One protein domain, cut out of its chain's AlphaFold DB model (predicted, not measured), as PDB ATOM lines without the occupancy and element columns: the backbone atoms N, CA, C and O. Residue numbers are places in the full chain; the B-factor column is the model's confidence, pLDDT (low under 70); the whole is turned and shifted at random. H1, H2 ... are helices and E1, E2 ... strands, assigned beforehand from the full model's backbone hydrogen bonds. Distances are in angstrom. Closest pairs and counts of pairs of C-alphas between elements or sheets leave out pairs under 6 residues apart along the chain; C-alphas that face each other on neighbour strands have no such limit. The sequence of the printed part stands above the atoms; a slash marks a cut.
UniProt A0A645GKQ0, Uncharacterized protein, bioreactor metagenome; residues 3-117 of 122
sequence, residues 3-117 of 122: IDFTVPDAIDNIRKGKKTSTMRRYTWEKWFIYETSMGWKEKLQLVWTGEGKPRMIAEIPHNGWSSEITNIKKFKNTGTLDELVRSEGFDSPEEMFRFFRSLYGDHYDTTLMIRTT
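AT A GLANCE: This is residues 3 to 117 of the 122 residues of an uncharacterized protein of bioreactor metagenome (UniProt A0A645GKQ0). Two small three-stranded sheets meet at a corner where Leu 44 of E3 comes near Trp 65 of E5, and each has one helix packed on it: H1 on the sheet of E1, E3 and E4, and H2 over the sheet of E2, E6 and E5. Three more helices, H3, H4 and H5, make a loose cluster, with H4 and H5 grazing the second sheet, whose strands E2 and E6 lie nearest the middle of the whole. The printed part has 115 residues with five named helices and six named strands, in the order E1 H1 E2 H2 E3 E4 E5 H3 H4 H5 E6. The first sheet is mixed, in the order E1 E3 E4, and the second, in the order E2 E6 E5, is all antiparallel; the class is mixed, helices and strands. The whole is compact and rounded, with a radius of gyration of the C-alphas of 14.0 A and spans of 34 by 29 by 23 A.

HOW THE PARTS SIT: E1, residues 3 to 5, is parallel to E3, residues 44 to 48, at 22 degrees, and N 5 and O 47 are 2.8 A apart, within hydrogen-bond range. E3 and E4, residues 55 to 60, form an antiparallel hairpin at 158 degrees, with N 44 and O 60 at 2.9 A. H1, residues 10 to 15, is on this sheet at a height of 8.7 A. It lies over E3 and runs slantwise to the strands, at 37 degrees to E3 on the local plane; its closest C-alphas to E4 are those of Ile 11 and Ile 57, 6.1 A apart. In the second sheet E6, residues 113 to 117, is the inner strand. E2, residues 21 to 25, is antiparallel to it at 161 degrees, with N 22 and O 116 at 2.9 A. On the other side of E6, E5, residues 65 to 70, is antiparallel to it at 157 degrees, with N 68 and O 115 at 2.9 A. The closest C-alphas of E3 and E5, those of Leu 44 and Trp 65, are 7.0 A apart. H2, residues 28 to 39, is on the second sheet at a height of 10.2 A, over E6 and E5; it runs slantwise to the strands, but only just, at 32 degrees to E5 on the local plane. H3, residues 72 to 78, is on neither sheet. It and H4, residues 81 to 87, only just touch, and only at the corner, with 3 pairs of C-alphas within 8 A; the closest are those of Phe 75 and Leu 81, 4.9 A apart. H5, residues 93 to 104, touches H4 with residues 93 to 96 alone, about perpendicular at 75 degrees; the closest C-alphas are those of Val 85 and Pro 93, 5.9 A apart. H4 only grazes the second sheet with residues 84 to 87, and H5 only grazes it with residues 100 to 104. H3 and H5 are apart. In H1, H2, H3, H4 and H5 every O i to N i+4 pair is within hydrogen-bond range.

IN THESE COORDINATES: E1 begins at C-alpha 3, at (42.308, -35.324, -31.039). H2 is 16.4 A long from first to last C-alpha, H5 15.7 A, E5 16.0 A and E4 15.0 A. H5 begins at C-alpha 93, at (27.549, -22.975, -18.785). E6 ends at C-alpha 117, at (42.866, -32.773, -20.126).

THE WHOLE: The two C-alphas farthest apart, those of Lys 53 and Asn 77, are 39.9 A apart. The printed part has no cut and no long link; the links E3 to E4 and H5 to E6 are short but not tight. The mean pLDDT of the printed part is 91.3, and residues 6 to 8 are under 70.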
ATOM      1  N   ILE A   3      43.635 -35.905 -31.251       89.94
ATOM      2  CA  ILE A   3      42.308 -35.324 -31.039       89.94
ATOM      3  C   ILE A   3      42.068 -34.251 -32.093       89.94
ATOM      4  O   ILE A   3      42.839 -33.300 -32.208       89.94
ATOM      5  N   ASP A   4      40.973 -34.417 -32.828       85.94
ATOM      6  CA  ASP A   4      40.554 -33.504 -33.883       85.94
ATOM      7  C   ASP A   4      39.485 -32.523 -33.394       85.94
ATOM      8  O   ASP A   4      38.519 -32.911 -32.730       85.94
ATOM      9  N   PHE A   5      39.641 -31.262 -33.784       81.62
ATOM     10  CA  PHE A   5      38.701 -30.175 -33.558       81.62
ATOM     11  C   PHE A   5      38.202 -29.631 -34.894       81.62
ATOM     12  O   PHE A   5      38.986 -29.336 -35.795       81.62
ATOM     13  N   THR A   6      36.889 -29.449 -35.000       62.88
ATOM     14  CA  THR A   6      36.228 -28.907 -36.197       62.88
ATOM     15  C   THR A   6      35.796 -27.451 -36.031       62.88
ATOM     16  O   THR A   6      35.409 -26.820 -37.009       62.88
ATOM     17  N   VAL A   7      35.871 -26.898 -34.816       69.50
ATOM     18  CA  VAL A   7      35.413 -25.532 -34.525       69.50
ATOM     19  C   VAL A   7      36.510 -24.494 -34.831       69.50
ATOM     20  O   VAL A   7      37.671 -24.751 -34.495       69.50
ATOM     21  N   PRO A   8      36.186 -23.342 -35.458       66.31
ATOM     22  CA  PRO A   8      37.171 -22.318 -35.834       66.31
ATOM     23  C   PRO A   8      37.994 -21.775 -34.656       66.31
ATOM     24  O   PRO A   8      39.215 -21.675 -34.751       66.31
ATOM     25  N   ASP A   9      37.358 -21.530 -33.508       80.25
ATOM     26  CA  ASP A   9      38.007 -20.864 -32.366       80.25
ATOM     27  C   ASP A   9      38.852 -21.802 -31.488       80.25
ATOM     28  O   ASP A   9      39.520 -21.361 -30.550       80.25
ATOM     29  N   ALA A  10      38.869 -23.112 -31.778       81.00
ATOM     30  CA  ALA A  10      39.674 -24.068 -31.014       81.00
ATOM     31  C   ALA A  10      41.168 -23.736 -31.081       81.00
ATOM     32  O   ALA A  10      41.866 -23.896 -30.083       81.00
ATOM     33  N   ILE A  11      41.656 -23.261 -32.232       85.06
ATOM     34  CA  ILE A  11      43.072 -22.927 -32.421       85.06
ATOM     35  C   ILE A  11      43.490 -21.832 -31.438       85.06
ATOM     36  O   ILE A  11      44.436 -22.016 -30.671       85.06
ATOM     37  N   ASP A  12      42.764 -20.717 -31.441       87.25
ATOM     38  CA  ASP A  12      43.065 -19.559 -30.604       87.25
ATOM     39  C   ASP A  12      42.890 -19.876 -29.122       87.25
ATOM     40  O   ASP A  12      43.758 -19.541 -28.314       87.25
ATOM     41  N   ASN A  13      41.809 -20.570 -28.759       88.94
ATOM     42  CA  ASN A  13      41.534 -20.912 -27.368       88.94
ATOM     43  C   ASN A  13      42.576 -21.879 -26.793       88.94
ATOM     44  O   ASN A  13      42.973 -21.725 -25.639       88.94
ATOM     45  N   ILE A  14      43.058 -22.846 -27.578       89.88
ATOM     46  CA  ILE A  14      44.118 -23.768 -27.144       89.88
ATOM     47  C   ILE A  14      45.453 -23.028 -27.028       89.88
ATOM     48  O   ILE A  14      46.129 -23.145 -26.008       89.88
ATOM     49  N   ARG A  15      45.825 -22.222 -28.033       86.50
ATOM     50  CA  ARG A  15      47.099 -21.481 -28.037       86.50
ATOM     51  C   ARG A  15      47.203 -20.457 -26.912       86.50
ATOM     52  O   ARG A  15      48.276 -20.298 -26.349       86.50
ATOM     53  N   LYS A  16      46.099 -19.796 -26.559       88.00
ATOM     54  CA  LYS A  16      46.035 -18.849 -25.433       88.00
ATOM     55  C   LYS A  16      45.923 -19.543 -24.067       88.00
ATOM     56  O   LYS A  16      45.804 -18.863 -23.055       88.00
ATOM     57  N   GLY A  17      45.888 -20.879 -24.025       87.25
ATOM     58  CA  GLY A  17      45.701 -21.647 -22.792       87.25
ATOM     59  C   GLY A  17      44.294 -21.548 -22.187       87.25
ATOM     60  O   GLY A  17      44.089 -22.025 -21.076       87.25
ATOM     61  N   LYS A  18      43.321 -20.965 -22.904       89.50
ATOM     62  CA  LYS A  18      41.912 -20.894 -22.481       89.50
ATOM     63  C   LYS A  18      41.268 -22.284 -22.491       89.50
ATOM     64  O   LYS A  18      40.547 -22.622 -21.564       89.50
ATOM     65  N   LYS A  19      41.544 -23.099 -23.517       92.69
ATOM     66  CA  LYS A  19      41.029 -24.472 -23.646       92.69
ATOM     67  C   LYS A  19      42.106 -25.496 -23.291       92.69
ATOM     68  O   LYS A  19      43.085 -25.669 -24.018       92.69
ATOM     69  N   THR A  20      41.878 -26.199 -22.191       94.94
ATOM     70  CA  THR A  20      42.774 -27.203 -21.590       94.94
ATOM     71  C   THR A  20      42.107 -28.568 -21.423       94.94
ATOM     72  O   THR A  20      42.695 -29.498 -20.874       94.94
ATOM     73  N   SER A  21      40.869 -28.710 -21.897       94.69
ATOM     74  CA  SER A  21      40.125 -29.960 -21.873       94.69
ATOM     75  C   SER A  21      39.282 -30.147 -23.132       94.69
ATOM     76  O   SER A  21      38.931 -29.184 -23.824       94.69
ATOM     77  N   THR A  22      38.974 -31.405 -23.449       94.06
ATOM     78  CA  THR A  22      37.873 -31.761 -24.343       94.06
ATOM     79  C   THR A  22      37.073 -32.932 -23.786       94.06
ATOM     80  O   THR A  22      37.643 -33.939 -23.354       94.06
ATOM     81  N   MET A  23      35.748 -32.844 -23.878       94.25
ATOM     82  CA  MET A  23      34.845 -33.970 -23.649       94.25
ATOM     83  C   MET A  23      34.367 -34.555 -24.974       94.25
ATOM     84  O   MET A  23      33.903 -33.832 -25.851       94.25
ATOM     85  N   ARG A  24      34.444 -35.881 -25.119       93.50
ATOM     86  CA  ARG A  24      33.921 -36.614 -26.280       93.50
ATOM     87  C   ARG A  24      33.077 -37.785 -25.815       93.50
ATOM     88  O   ARG A  24      33.443 -38.447 -24.851       93.50
ATOM     89  N   ARG A  25      31.996 -38.099 -26.537       94.12
ATOM     90  CA  ARG A  25      31.191 -39.295 -26.248       94.12
ATOM     91  C   ARG A  25      32.080 -40.534 -26.172       94.12
ATOM     92  O   ARG A  25      32.856 -40.786 -27.106       94.12
ATOM     93  N   TYR A  26      31.930 -41.274 -25.076       95.50
ATOM     94  CA  TYR A  26      32.587 -42.553 -24.872       95.50
ATOM     95  C   TYR A  26      32.186 -43.528 -25.976       95.50
ATOM     96  O   TYR A  26      31.005 -43.713 -26.269       95.50
ATOM     97  N   THR A  27      33.191 -44.158 -26.568       95.88
ATOM     98  CA  THR A  27      33.052 -45.446 -27.242       95.88
ATOM     99  C   THR A  27      34.230 -46.303 -26.799       95.88
ATOM    100  O   THR A  27      35.271 -45.760 -26.403       95.88
ATOM    101  N   TRP A  28      34.070 -47.623 -26.849       95.75
ATOM    102  CA  TRP A  28      35.139 -48.533 -26.451       95.75
ATOM    103  C   TRP A  28      36.397 -48.315 -27.300       95.75
ATOM    104  O   TRP A  28      37.493 -48.251 -26.760       95.75
ATOM    105  N   GLU A  29      36.249 -48.063 -28.601       96.56
ATOM    106  CA  GLU A  29      37.367 -47.833 -29.522       96.56
ATOM    107  C   GLU A  29      38.169 -46.584 -29.136       96.56
ATOM    108  O   GLU A  29      39.396 -46.611 -29.102       96.56
ATOM    109  N   LYS A  30      37.491 -45.478 -28.797       94.56
ATOM    110  CA  LYS A  30      38.168 -44.252 -28.345       94.56
ATOM    111  C   LYS A  30      38.902 -44.453 -27.025       94.56
ATOM    112  O   LYS A  30      39.979 -43.886 -26.851       94.56
ATOM    113  N   TRP A  31      38.312 -45.210 -26.100       95.69
ATOM    114  CA  TRP A  31      38.945 -45.510 -24.819       95.69
ATOM    115  C   TRP A  31      40.152 -46.435 -24.997       95.69
ATOM    116  O   TRP A  31      41.223 -46.151 -24.475       95.69
ATOM    117  N   PHE A  32      40.020 -47.458 -25.836       96.06
ATOM    118  CA  PHE A  32      41.104 -48.369 -26.177       96.06
ATOM    119  C   PHE A  32      42.291 -47.647 -26.839       96.06
ATOM    120  O   PHE A  32      43.448 -47.916 -26.510       96.06
ATOM    121  N   ILE A  33      42.023 -46.678 -27.727       94.12
ATOM    122  CA  ILE A  33      43.065 -45.814 -28.308       94.12
ATOM    123  C   ILE A  33      43.800 -45.045 -27.208       94.12
ATOM    124  O   ILE A  33      45.024 -44.976 -27.234       94.12
ATOM    125  N   TYR A  34      43.073 -44.483 -26.238       93.31
ATOM    126  CA  TYR A  34      43.691 -43.812 -25.095       93.31
ATOM    127  C   TYR A  34      44.594 -44.761 -24.297       93.31
ATOM    128  O   TYR A  34      45.766 -44.444 -24.093       93.31
ATOM    129  N   GLU A  35      44.085 -45.925 -23.885       95.25
ATOM    130  CA  GLU A  35      44.848 -46.900 -23.094       95.25
ATOM    131  C   GLU A  35      46.118 -47.354 -23.825       95.25
ATOM    132  O   GLU A  35      47.204 -47.375 -23.242       95.25
ATOM    133  N   THR A  36      46.004 -47.620 -25.128       96.19
ATOM    134  CA  THR A  36      47.143 -47.978 -25.984       96.19
ATOM    135  C   THR A  36      48.156 -46.834 -26.061       96.19
ATOM    136  O   THR A  36      49.344 -47.047 -25.817       96.19
ATOM    137  N   SER A  37      47.702 -45.603 -26.322       94.81
ATOM    138  CA  SER A  37      48.567 -44.417 -26.353       94.81
ATOM    139  C   SER A  37      49.301 -44.193 -25.029       94.81
ATOM    140  O   SER A  37      50.460 -43.773 -25.041       94.81
ATOM    141  N   MET A  38      48.664 -44.484 -23.890       92.62
ATOM    142  CA  MET A  38      49.315 -44.401 -22.581       92.62
ATOM    143  C   MET A  38      50.383 -45.480 -22.409       92.62
ATOM    144  O   MET A  38      51.499 -45.161 -21.998       92.62
ATOM    145  N   GLY A  39      50.086 -46.728 -22.783       93.00
ATOM    146  CA  GLY A  39      51.057 -47.826 -22.755       93.00
ATOM    147  C   GLY A  39      52.288 -47.559 -23.629       93.00
ATOM    148  O   GLY A  39      53.403 -47.931 -23.267       93.00
ATOM    149  N   TRP A  40      52.103 -46.859 -24.748       95.94
ATOM    150  CA  TRP A  40      53.169 -46.520 -25.699       95.94
ATOM    151  C   TRP A  40      53.855 -45.181 -25.408       95.94
ATOM    152  O   TRP A  40      54.729 -44.758 -26.163       95.94
ATOM    153  N   LYS A  41      53.492 -44.511 -24.306       94.56
ATOM    154  CA  LYS A  41      54.026 -43.198 -23.913       94.56
ATOM    155  C   LYS A  41      53.903 -42.143 -25.015       94.56
ATOM    156  O   LYS A  41      54.796 -41.318 -25.218       94.56
ATOM    157  N   GLU A  42      52.793 -42.166 -25.744       94.81
ATOM    158  CA  GLU A  42      52.582 -41.232 -26.837       94.81
ATOM    159  C   GLU A  42      52.325 -39.808 -26.334       94.81
ATOM    160  O   GLU A  42      51.688 -39.565 -25.303       94.81
ATOM    161  N   LYS A  43      52.764 -38.839 -27.138       95.88
ATOM    162  CA  LYS A  43      52.302 -37.456 -27.029       95.88
ATOM    163  C   LYS A  43      50.818 -37.353 -27.401       95.88
ATOM    164  O   LYS A  43      50.294 -38.161 -28.179       95.88
ATOM    165  N   LEU A  44      50.155 -36.321 -26.893       95.69
ATOM    166  CA  LEU A  44      48.839 -35.907 -27.370       95.69
ATOM    167  C   LEU A  44      49.010 -34.864 -28.474       95.69
ATOM    168  O   LEU A  44      49.657 -33.841 -28.273       95.69
ATOM    169  N   GLN A  45      48.408 -35.113 -29.628       95.00
ATOM    170  CA  GLN A  45      48.395 -34.210 -30.771       95.00
ATOM    171  C   GLN A  45      47.014 -33.566 -30.888       95.00
ATOM    172  O   GLN A  45      46.014 -34.262 -31.089       95.00
ATOM    173  N   LEU A  46      46.966 -32.240 -30.768       93.44
ATOM    174  CA  LEU A  46      45.757 -31.439 -30.949       93.44
ATOM    175  C   LEU A  46      45.728 -30.940 -32.393       93.44
ATOM    176  O   LEU A  46      46.658 -30.260 -32.829       93.44
ATOM    177  N   VAL A  47      44.692 -31.291 -33.150       91.50
ATOM    178  CA  VAL A  47      44.636 -31.064 -34.600       91.50
ATOM    179  C   VAL A  47      43.332 -30.371 -34.974       91.50
ATOM    180  O   VAL A  47      42.270 -30.729 -34.482       91.50
ATOM    181  N   TRP A  48      43.395 -29.381 -35.856       88.31
ATOM    182  CA  TRP A  48      42.227 -28.726 -36.435       88.31
ATOM    183  C   TRP A  48      41.947 -29.248 -37.844       88.31
ATOM    184  O   TRP A  48      42.872 -29.337 -38.649       88.31
ATOM    185  N   THR A  49      40.691 -29.571 -38.162       82.00
ATOM    186  CA  THR A  49      40.290 -30.197 -39.440       82.00
ATOM    187  C   THR A  49      39.282 -29.382 -40.267       82.00
ATOM    188  O   THR A  49      38.796 -29.878 -41.280       82.00
ATOM    189  N   GLY A  50      38.987 -28.131 -39.887       71.25
ATOM    190  CA  GLY A  50      37.894 -27.330 -40.469       71.25
ATOM    191  C   GLY A  50      38.030 -26.933 -41.951       71.25
ATOM    192  O   GLY A  50      37.026 -26.876 -42.650       71.25
ATOM    193  N   GLU A  51      39.245 -26.708 -42.463       71.31
ATOM    194  CA  GLU A  51      39.502 -26.249 -43.850       71.31
ATOM    195  C   GLU A  51      40.033 -27.365 -44.780       71.31
ATOM    196  O   GLU A  51      40.814 -27.131 -45.705       71.31
ATOM    197  N   GLY A  52      39.667 -28.622 -44.519       71.69
ATOM    198  CA  GLY A  52      40.007 -29.774 -45.365       71.69
ATOM    199  C   GLY A  52      41.418 -30.340 -45.167       71.69
ATOM    200  O   GLY A  52      41.577 -31.559 -45.154       71.69
ATOM    201  N   LYS A  53      42.446 -29.507 -44.947       78.56
ATOM    202  CA  LYS A  53      43.783 -29.990 -44.545       78.56
ATOM    203  C   LYS A  53      43.949 -29.928 -43.025       78.56
ATOM    204  O   LYS A  53      43.919 -28.826 -42.479       78.56
ATOM    205  N   PRO A  54      44.175 -31.070 -42.344       84.00
ATOM    206  CA  PRO A  54      44.467 -31.079 -40.918       84.00
ATOM    207  C   PRO A  54      45.680 -30.203 -40.591       84.00
ATOM    208  O   PRO A  54      46.736 -30.347 -41.210       84.00
ATOM    209  N   ARG A  55      45.542 -29.310 -39.611       86.06
ATOM    210  CA  ARG A  55      46.632 -28.473 -39.092       86.06
ATOM    211  C   ARG A  55      46.890 -28.825 -37.636       86.06
ATOM    212  O   ARG A  55      45.970 -28.803 -36.823       86.06
ATOM    213  N   MET A  56      48.135 -29.145 -37.295       90.31
ATOM    214  CA  MET A  56      48.521 -29.361 -35.902       90.31
ATOM    215  C   MET A  56      48.480 -28.028 -35.148       90.31
ATOM    216  O   MET A  56      49.071 -27.039 -35.579       90.31
ATOM    217  N   ILE A  57      47.759 -28.008 -34.032       90.44
ATOM    218  CA  ILE A  57      47.637 -26.851 -33.144       90.44
ATOM    219  C   ILE A  57      48.778 -26.874 -32.128       90.44
ATOM    220  O   ILE A  57      49.458 -25.863 -31.957       90.44
ATOM    221  N   ALA A  58      48.973 -28.027 -31.473       91.81
ATOM    222  CA  ALA A  58      49.987 -28.252 -30.448       91.81
ATOM    223  C   ALA A  58      50.268 -29.752 -30.238       91.81
ATOM    224  O   ALA A  58      49.422 -30.604 -30.532       91.81
ATOM    225  N   GLU A  59      51.433 -30.049 -29.658       94.19
ATOM    226  CA  GLU A  59      51.765 -31.357 -29.092       94.19
ATOM    227  C   GLU A  59      51.976 -31.236 -27.583       94.19
ATOM    228  O   GLU A  59      52.749 -30.396 -27.126       94.19
ATOM    229  N   ILE A  60      51.333 -32.110 -26.815       94.50
ATOM    230  CA  ILE A  60      51.512 -32.206 -25.368       94.50
ATOM    231  C   ILE A  60      52.364 -33.446 -25.072       94.50
ATOM    232  O   ILE A  60      52.031 -34.535 -25.557       94.50
ATOM    233  N   PRO A  61      53.458 -33.328 -24.295       94.38
ATOM    234  CA  PRO A  61      54.271 -34.481 -23.921       94.38
ATOM    235  C   PRO A  61      53.430 -35.500 -23.151       94.38
ATOM    236  O   PRO A  61      52.460 -35.128 -22.502       94.38
ATOM    237  N   HIS A  62      53.807 -36.778 -23.198       92.00
ATOM    238  CA  HIS A  62      53.045 -37.878 -22.592       92.00
ATOM    239  C   HIS A  62      52.595 -37.621 -21.143       92.00
ATOM    240  O   HIS A  62      51.463 -37.908 -20.783       92.00
ATOM    241  N   ASN A  63      53.462 -37.033 -20.322       91.94
ATOM    242  CA  ASN A  63      53.187 -36.713 -18.919       91.94
ATOM    243  C   ASN A  63      52.400 -35.405 -18.705       91.94
ATOM    244  O   ASN A  63      52.156 -35.023 -17.564       91.94
ATOM    245  N   GLY A  64      52.048 -34.693 -19.775       93.38
ATOM    246  CA  GLY A  64      51.334 -33.419 -19.738       93.38
ATOM    247  C   GLY A  64      49.838 -33.528 -20.028       93.38
ATOM    248  O   GLY A  64      49.172 -32.493 -20.081       93.38
ATOM    249  N   TRP A  65      49.315 -34.739 -20.243       95.88
ATOM    250  CA  TRP A  65      47.903 -34.977 -20.532       95.88
ATOM    251  C   TRP A  65      47.390 -36.259 -19.867       95.88
ATOM    252  O   TRP A  65      48.160 -37.158 -19.536       95.88
ATOM    253  N   SER A  66      46.079 -36.344 -19.665       95.19
ATOM    254  CA  SER A  66      45.414 -37.539 -19.138       95.19
ATOM    255  C   SER A  66      43.986 -37.644 -19.668       95.19
ATOM    256  O   SER A  66      43.466 -36.700 -20.268       95.19
ATOM    257  N   SER A  67      43.350 -38.809 -19.511       96.62
ATOM    258  CA  SER A  67      41.921 -38.966 -19.798       96.62
ATOM    259  C   SER A  67      41.189 -39.741 -18.708       96.62
ATOM    260  O   SER A  67      41.742 -40.655 -18.100       96.62
ATOM    261  N   GLU A  68      39.921 -39.397 -18.502       96.44
ATOM    262  CA  GLU A  68      39.013 -40.062 -17.567       96.44
ATOM    263  C   GLU A  68      37.649 -40.336 -18.212       96.44
ATOM    264  O   GLU A  68      37.198 -39.590 -19.087       96.44
ATOM    265  N   ILE A  69      36.967 -41.390 -17.753       97.31
ATOM    266  CA  ILE A  69      35.549 -41.620 -18.055       97.31
ATOM    267  C   ILE A  69      34.710 -40.854 -17.028       97.31
ATOM    268  O   ILE A  69      34.886 -41.005 -15.819       97.31
ATOM    269  N   THR A  70      33.784 -40.024 -17.499       96.44
ATOM    270  CA  THR A  70      32.963 -39.144 -16.658       96.44
ATOM    271  C   THR A  70      31.624 -38.814 -17.333       96.44
ATOM    272  O   THR A  70      31.309 -39.336 -18.398       96.44
ATOM    273  N   ASN A  71      30.818 -37.946 -16.723       95.88
ATOM    274  CA  ASN A  71      29.656 -37.305 -17.340       95.88
ATOM    275  C   ASN A  71      29.496 -35.880 -16.786       95.88
ATOM    276  O   ASN A  71      30.044 -35.550 -15.734       95.88
ATOM    277  N   ILE A  72      28.755 -35.017 -17.483       93.38
ATOM    278  CA  ILE A  72      28.616 -33.603 -17.087       93.38
ATOM    279  C   ILE A  72      27.811 -33.468 -15.789       93.38
ATOM    280  O   ILE A  72      28.099 -32.591 -14.973       93.38
ATOM    281  N   LYS A  73      26.841 -34.360 -15.549       94.62
ATOM    282  CA  LYS A  73      26.061 -34.394 -14.304       94.62
ATOM    283  C   LYS A  73      26.951 -34.505 -13.061       94.62
ATOM    284  O   LYS A  73      26.648 -33.870 -12.055       94.62
ATOM    285  N   LYS A  74      28.072 -35.233 -13.131       94.44
ATOM    286  CA  LYS A  74      29.059 -35.310 -12.044       94.44
ATOM    287  C   LYS A  74      29.568 -33.920 -11.650       94.44
ATOM    288  O   LYS A  74      29.504 -33.586 -10.476       94.44
ATOM    289  N   PHE A  75      29.971 -33.096 -12.619       93.44
ATOM    290  CA  PHE A  75      30.495 -31.743 -12.375       93.44
ATOM    291  C   PHE A  75      29.437 -30.784 -11.823       93.44
ATOM    292  O   PHE A  75      29.748 -29.954 -10.968       93.44
ATOM    293  N   LYS A  76      28.176 -30.931 -12.261       90.62
ATOM    294  CA  LYS A  76      27.036 -30.202 -11.674       90.62
ATOM    295  C   LYS A  76      26.886 -30.534 -10.183       90.62
ATOM    296  O   LYS A  76      26.709 -29.636  -9.371       90.62
ATOM    297  N   ASN A  77      27.003 -31.813  -9.826       91.88
ATOM    298  CA  ASN A  77      26.812 -32.283  -8.453       91.88
ATOM    299  C   ASN A  77      27.994 -31.966  -7.524       91.88
ATOM    300  O   ASN A  77      27.795 -31.842  -6.319       91.88
ATOM    301  N   THR A  78      29.215 -31.859  -8.054       92.12
ATOM    302  CA  THR A  78      30.428 -31.578  -7.266       92.12
ATOM    303  C   THR A  78      30.763 -30.092  -7.157       92.12
ATOM    304  O   THR A  78      31.743 -29.749  -6.504       92.12
ATOM    305  N   GLY A  79      29.999 -29.205  -7.805       87.81
ATOM    306  CA  GLY A  79      30.272 -27.763  -7.805       87.81
ATOM    307  C   GLY A  79      31.494 -27.351  -8.636       87.81
ATOM    308  O   GLY A  79      31.988 -26.240  -8.486       87.81
ATOM    309  N   THR A  80      31.985 -28.220  -9.526       93.44
ATOM    310  CA  THR A  80      33.164 -27.967 -10.384       93.44
ATOM    311  C   THR A  80      32.780 -27.633 -11.829       93.44
ATOM    312  O   THR A  80      33.598 -27.713 -12.747       93.44
ATOM    313  N   LEU A  81      31.518 -27.255 -12.053       94.56
ATOM    314  CA  LEU A  81      30.990 -26.934 -13.377       94.56
ATOM    315  C   LEU A  81      31.701 -25.732 -14.015       94.56
ATOM    316  O   LEU A  81      32.055 -25.807 -15.187       94.56
ATOM    317  N   ASP A  82      31.967 -24.665 -13.263       94.12
ATOM    318  CA  ASP A  82      32.618 -23.461 -13.803       94.12
ATOM    319  C   ASP A  82      34.064 -23.731 -14.240       94.12
ATOM    320  O   ASP A  82      34.565 -23.159 -15.209       94.12
ATOM    321  N   GLU A  83      34.756 -24.631 -13.540       93.00
ATOM    322  CA  GLU A  83      36.073 -25.107 -13.959       93.00
ATOM    323  C   GLU A  83      35.978 -25.900 -15.264       93.00
ATOM    324  O   GLU A  83      36.758 -25.655 -16.186       93.00
ATOM    325  N   LEU A  84      34.993 -26.800 -15.373       94.50
ATOM    326  CA  LEU A  84      34.753 -27.550 -16.601       94.50
ATOM    327  C   LEU A  84      34.485 -26.604 -17.778       94.50
ATOM    328  O   LEU A  84      35.185 -26.700 -18.782       94.50
ATOM    329  N   VAL A  85      33.538 -25.674 -17.631       94.19
ATOM    330  CA  VAL A  85      33.148 -24.685 -18.653       94.19
ATOM    331  C   VAL A  85      34.362 -23.911 -19.154       94.19
ATOM    332  O   VAL A  85      34.619 -23.887 -20.361       94.19
ATOM    333  N   ARG A  86      35.164 -23.363 -18.230       92.31
ATOM    334  CA  ARG A  86      36.390 -22.636 -18.582       92.31
ATOM    335  C   ARG A  86      37.400 -23.532 -19.287       92.31
ATOM    336  O   ARG A  86      37.901 -23.146 -20.333       92.31
ATOM    337  N   SER A  87      37.665 -24.735 -18.768       93.31
ATOM    338  CA  SER A  87      38.643 -25.660 -19.371       93.31
ATOM    339  C   SER A  87      38.217 -26.179 -20.750       93.31
ATOM    340  O   SER A  87      39.068 -26.459 -21.595       93.31
ATOM    341  N   GLU A  88      36.912 -26.254 -21.023       92.44
ATOM    342  CA  GLU A  88      36.366 -26.547 -22.349       92.44
ATOM    343  C   GLU A  88      36.413 -25.334 -23.297       92.44
ATOM    344  O   GLU A  88      36.210 -25.500 -24.502       92.44
ATOM    345  N   GLY A  89      36.767 -24.149 -22.797       90.75
ATOM    346  CA  GLY A  89      36.947 -22.926 -23.577       90.75
ATOM    347  C   GLY A  89      35.676 -22.098 -23.787       90.75
ATOM    348  O   GLY A  89      35.711 -21.181 -24.606       90.75
ATOM    349  N   PHE A  90      34.592 -22.401 -23.067       91.00
ATOM    350  CA  PHE A  90      33.329 -21.657 -23.121       91.00
ATOM    351  C   PHE A  90      33.318 -20.505 -22.114       91.00
ATOM    352  O   PHE A  90      33.959 -20.587 -21.064       91.00
ATOM    353  N   ASP A  91      32.558 -19.452 -22.418       89.50
ATOM    354  CA  ASP A  91      32.427 -18.293 -21.526       89.50
ATOM    355  C   ASP A  91      31.289 -18.458 -20.507       89.50
ATOM    356  O   ASP A  91      31.261 -17.767 -19.489       89.50
ATOM    357  N   SER A  92      30.364 -19.395 -20.747       93.19
ATOM    358  CA  SER A  92      29.241 -19.678 -19.845       93.19
ATOM    359  C   SER A  92      28.793 -21.148 -19.880       93.19
ATOM    360  O   SER A  92      28.947 -21.822 -20.909       93.19
ATOM    361  N   PRO A  93      28.196 -21.665 -18.785       94.25
ATOM    362  CA  PRO A  93      27.549 -22.975 -18.785       94.25
ATOM    363  C   PRO A  93      26.482 -23.116 -19.875       94.25
ATOM    364  O   PRO A  93      26.391 -24.163 -20.512       94.25
ATOM    365  N   GLU A  94      25.698 -22.068 -20.129       94.88
ATOM    366  CA  GLU A  94      24.611 -22.066 -21.109       94.88
ATOM    367  C   GLU A  94      25.123 -22.318 -22.529       94.88
ATOM    368  O   GLU A  94      24.518 -23.090 -23.278       94.88
ATOM    369  N   GLU A  95      26.236 -21.686 -22.900       93.38
ATOM    370  CA  GLU A  95      26.880 -21.875 -24.198       93.38
ATOM    371  C   GLU A  95      27.390 -23.313 -24.355       93.38
ATOM    372  O   GLU A  95      27.051 -23.990 -25.331       93.38
ATOM    373  N   MET A  96      28.111 -23.816 -23.345       93.31
ATOM    374  CA  MET A  96      28.602 -25.196 -23.320       93.31
ATOM    375  C   MET A  96      27.448 -26.201 -23.439       93.31
ATOM    376  O   MET A  96      27.523 -27.164 -24.202       93.31
ATOM    377  N   PHE A  97      26.357 -25.980 -22.704       94.56
ATOM    378  CA  PHE A  97      25.187 -26.854 -22.708       94.56
ATOM    379  C   PHE A  97      24.469 -26.866 -24.054       94.56
ATOM    380  O   PHE A  97      24.106 -27.943 -24.529       94.56
ATOM    381  N   ARG A  98      24.291 -25.708 -24.704       94.06
ATOM    382  CA  ARG A  98      23.721 -25.648 -26.060       94.06
ATOM    383  C   ARG A  98      24.601 -26.397 -27.057       94.06
ATOM    384  O   ARG A  98      24.083 -27.196 -27.836       94.06
ATOM    385  N   PHE A  99      25.916 -26.186 -26.995       91.75
ATOM    386  CA  PHE A  99      26.869 -26.847 -27.879       91.75
ATOM    387  C   PHE A  99      26.863 -28.371 -27.692       91.75
ATOM    388  O   PHE A  99      26.672 -29.118 -28.653       91.75
ATOM    389  N   PHE A 100      26.997 -28.856 -26.455       92.75
ATOM    390  CA  PHE A 100      27.003 -30.293 -26.179       92.75
ATOM    391  C   PHE A 100      25.660 -30.963 -26.444       92.75
ATOM    392  O   PHE A 100      25.653 -32.086 -26.946       92.75
ATOM    393  N   ARG A 101      24.534 -30.288 -26.201       94.62
ATOM    394  CA  ARG A 101      23.218 -30.796 -26.602       94.62
ATOM    395  C   ARG A 101      23.111 -30.937 -28.120       94.62
ATOM    396  O   ARG A 101      22.638 -31.962 -28.597       94.62
ATOM    397  N   SER A 102      23.587 -29.953 -28.884       92.94
ATOM    398  CA  SER A 102      23.595 -30.031 -30.350       92.94
ATOM    399  C   SER A 102      24.490 -31.159 -30.870       92.94
ATOM    400  O   SER A 102      24.156 -31.791 -31.868       92.94
ATOM    401  N   LEU A 103      25.630 -31.402 -30.220       90.88
ATOM    402  CA  LEU A 103      26.621 -32.375 -30.678       90.88
ATOM    403  C   LEU A 103      26.310 -33.811 -30.227       90.88
ATOM    404  O   LEU A 103      26.595 -34.769 -30.945       90.88
ATOM    405  N   TYR A 104      25.747 -33.970 -29.029       91.50
ATOM    406  CA  TYR A 104      25.551 -35.265 -28.372       91.50
ATOM    407  C   TYR A 104      24.085 -35.582 -28.035       91.50
ATOM    408  O   TYR A 104      23.827 -36.637 -27.456       91.50
ATOM    409  N   GLY A 105      23.127 -34.742 -28.423       93.62
ATOM    410  CA  GLY A 105      21.695 -34.959 -28.205       93.62
ATOM    411  C   GLY A 105      21.217 -34.620 -26.790       93.62
ATOM    412  O   GLY A 105      21.974 -34.153 -25.942       93.62
ATOM    413  N   ASP A 106      19.936 -34.869 -26.523       93.19
ATOM    414  CA  ASP A 106      19.246 -34.390 -25.313       93.19
ATOM    415  C   ASP A 106      19.767 -34.983 -23.995       93.19
ATOM    416  O   ASP A 106      19.695 -34.326 -22.960       93.19
ATOM    417  N   HIS A 107      20.348 -36.183 -24.024       92.69
ATOM    418  CA  HIS A 107      20.895 -36.864 -22.840       92.69
ATOM    419  C   HIS A 107      22.411 -36.686 -22.684       92.69
ATOM    420  O   HIS A 107      23.080 -37.506 -22.050       92.69
ATOM    421  N   TYR A 108      22.982 -35.637 -23.281       92.06
ATOM    422  CA  TYR A 108      24.425 -35.386 -23.254       92.06
ATOM    423  C   TYR A 108      25.006 -35.305 -21.833       92.06
ATOM    424  O   TYR A 108      26.178 -35.618 -21.638       92.06
ATOM    425  N   ASP A 109      24.214 -34.897 -20.838       92.56
ATOM    426  CA  ASP A 109      24.715 -34.637 -19.493       92.56
ATOM    427  C   ASP A 109      24.842 -35.885 -18.609       92.56
ATOM    428  O   ASP A 109      25.688 -35.914 -17.710       92.56
ATOM    429  N   THR A 110      24.056 -36.925 -18.887       95.00
ATOM    430  CA  THR A 110      24.136 -38.246 -18.242       95.00
ATOM    431  C   THR A 110      24.925 -39.266 -19.059       95.00
ATOM    432  O   THR A 110      25.382 -40.265 -18.502       95.00
ATOM    433  N   THR A 111      25.119 -39.013 -20.356       94.56
ATOM    434  CA  THR A 111      25.919 -39.860 -21.250       94.56
ATOM    435  C   THR A 111      27.359 -39.980 -20.746       94.56
ATOM    436  O   THR A 111      27.948 -39.002 -20.287       94.56
ATOM    437  N   LEU A 112      27.943 -41.180 -20.852       96.75
ATOM    438  CA  LEU A 112      29.362 -41.389 -20.568       96.75
ATOM    439  C   LEU A 112      30.234 -40.678 -21.605       96.75
ATOM    440  O   LEU A 112      30.047 -40.789 -22.821       96.75
ATOM    441  N   MET A 113      31.229 -39.971 -21.099       96.12
ATOM    442  CA  MET A 113      32.138 -39.128 -21.853       96.12
ATOM    443  C   MET A 113      33.567 -39.488 -21.479       96.12
ATOM    444  O   MET A 113      33.859 -39.795 -20.327       96.12
ATOM    445  N   ILE A 114      34.462 -39.400 -22.449       96.88
ATOM    446  CA  ILE A 114      35.899 -39.373 -22.218       96.88
ATOM    447  C   ILE A 114      36.280 -37.901 -22.133       96.88
ATOM    448  O   ILE A 114      36.139 -37.171 -23.121       96.88
ATOM    449  N   ARG A 115      36.734 -37.464 -20.961       96.25
ATOM    450  CA  ARG A 115      37.335 -36.145 -20.782       96.25
ATOM    451  C   ARG A 115      38.840 -36.299 -20.887       96.25
ATOM    452  O   ARG A 115      39.431 -37.010 -20.085       96.25
ATOM    453  N   THR A 116      39.442 -35.635 -21.863       96.88
ATOM    454  CA  THR A 116      40.896 -35.511 -21.982       96.88
ATOM    455  C   THR A 116      41.299 -34.123 -21.498       96.88
ATOM    456  O   THR A 116      40.660 -33.138 -21.872       96.88
ATOM    457  N   THR A 117      42.329 -34.032 -20.665       95.81
ATOM    458  CA  THR A 117      42.866 -32.773 -20.126       95.81
ATOM    459  C   THR A 117      44.350 -32.646 -20.441       95.81
ATOM    460  O   THR A 117      45.052 -33.646 -20.589       95.81
TER     461      THR A 117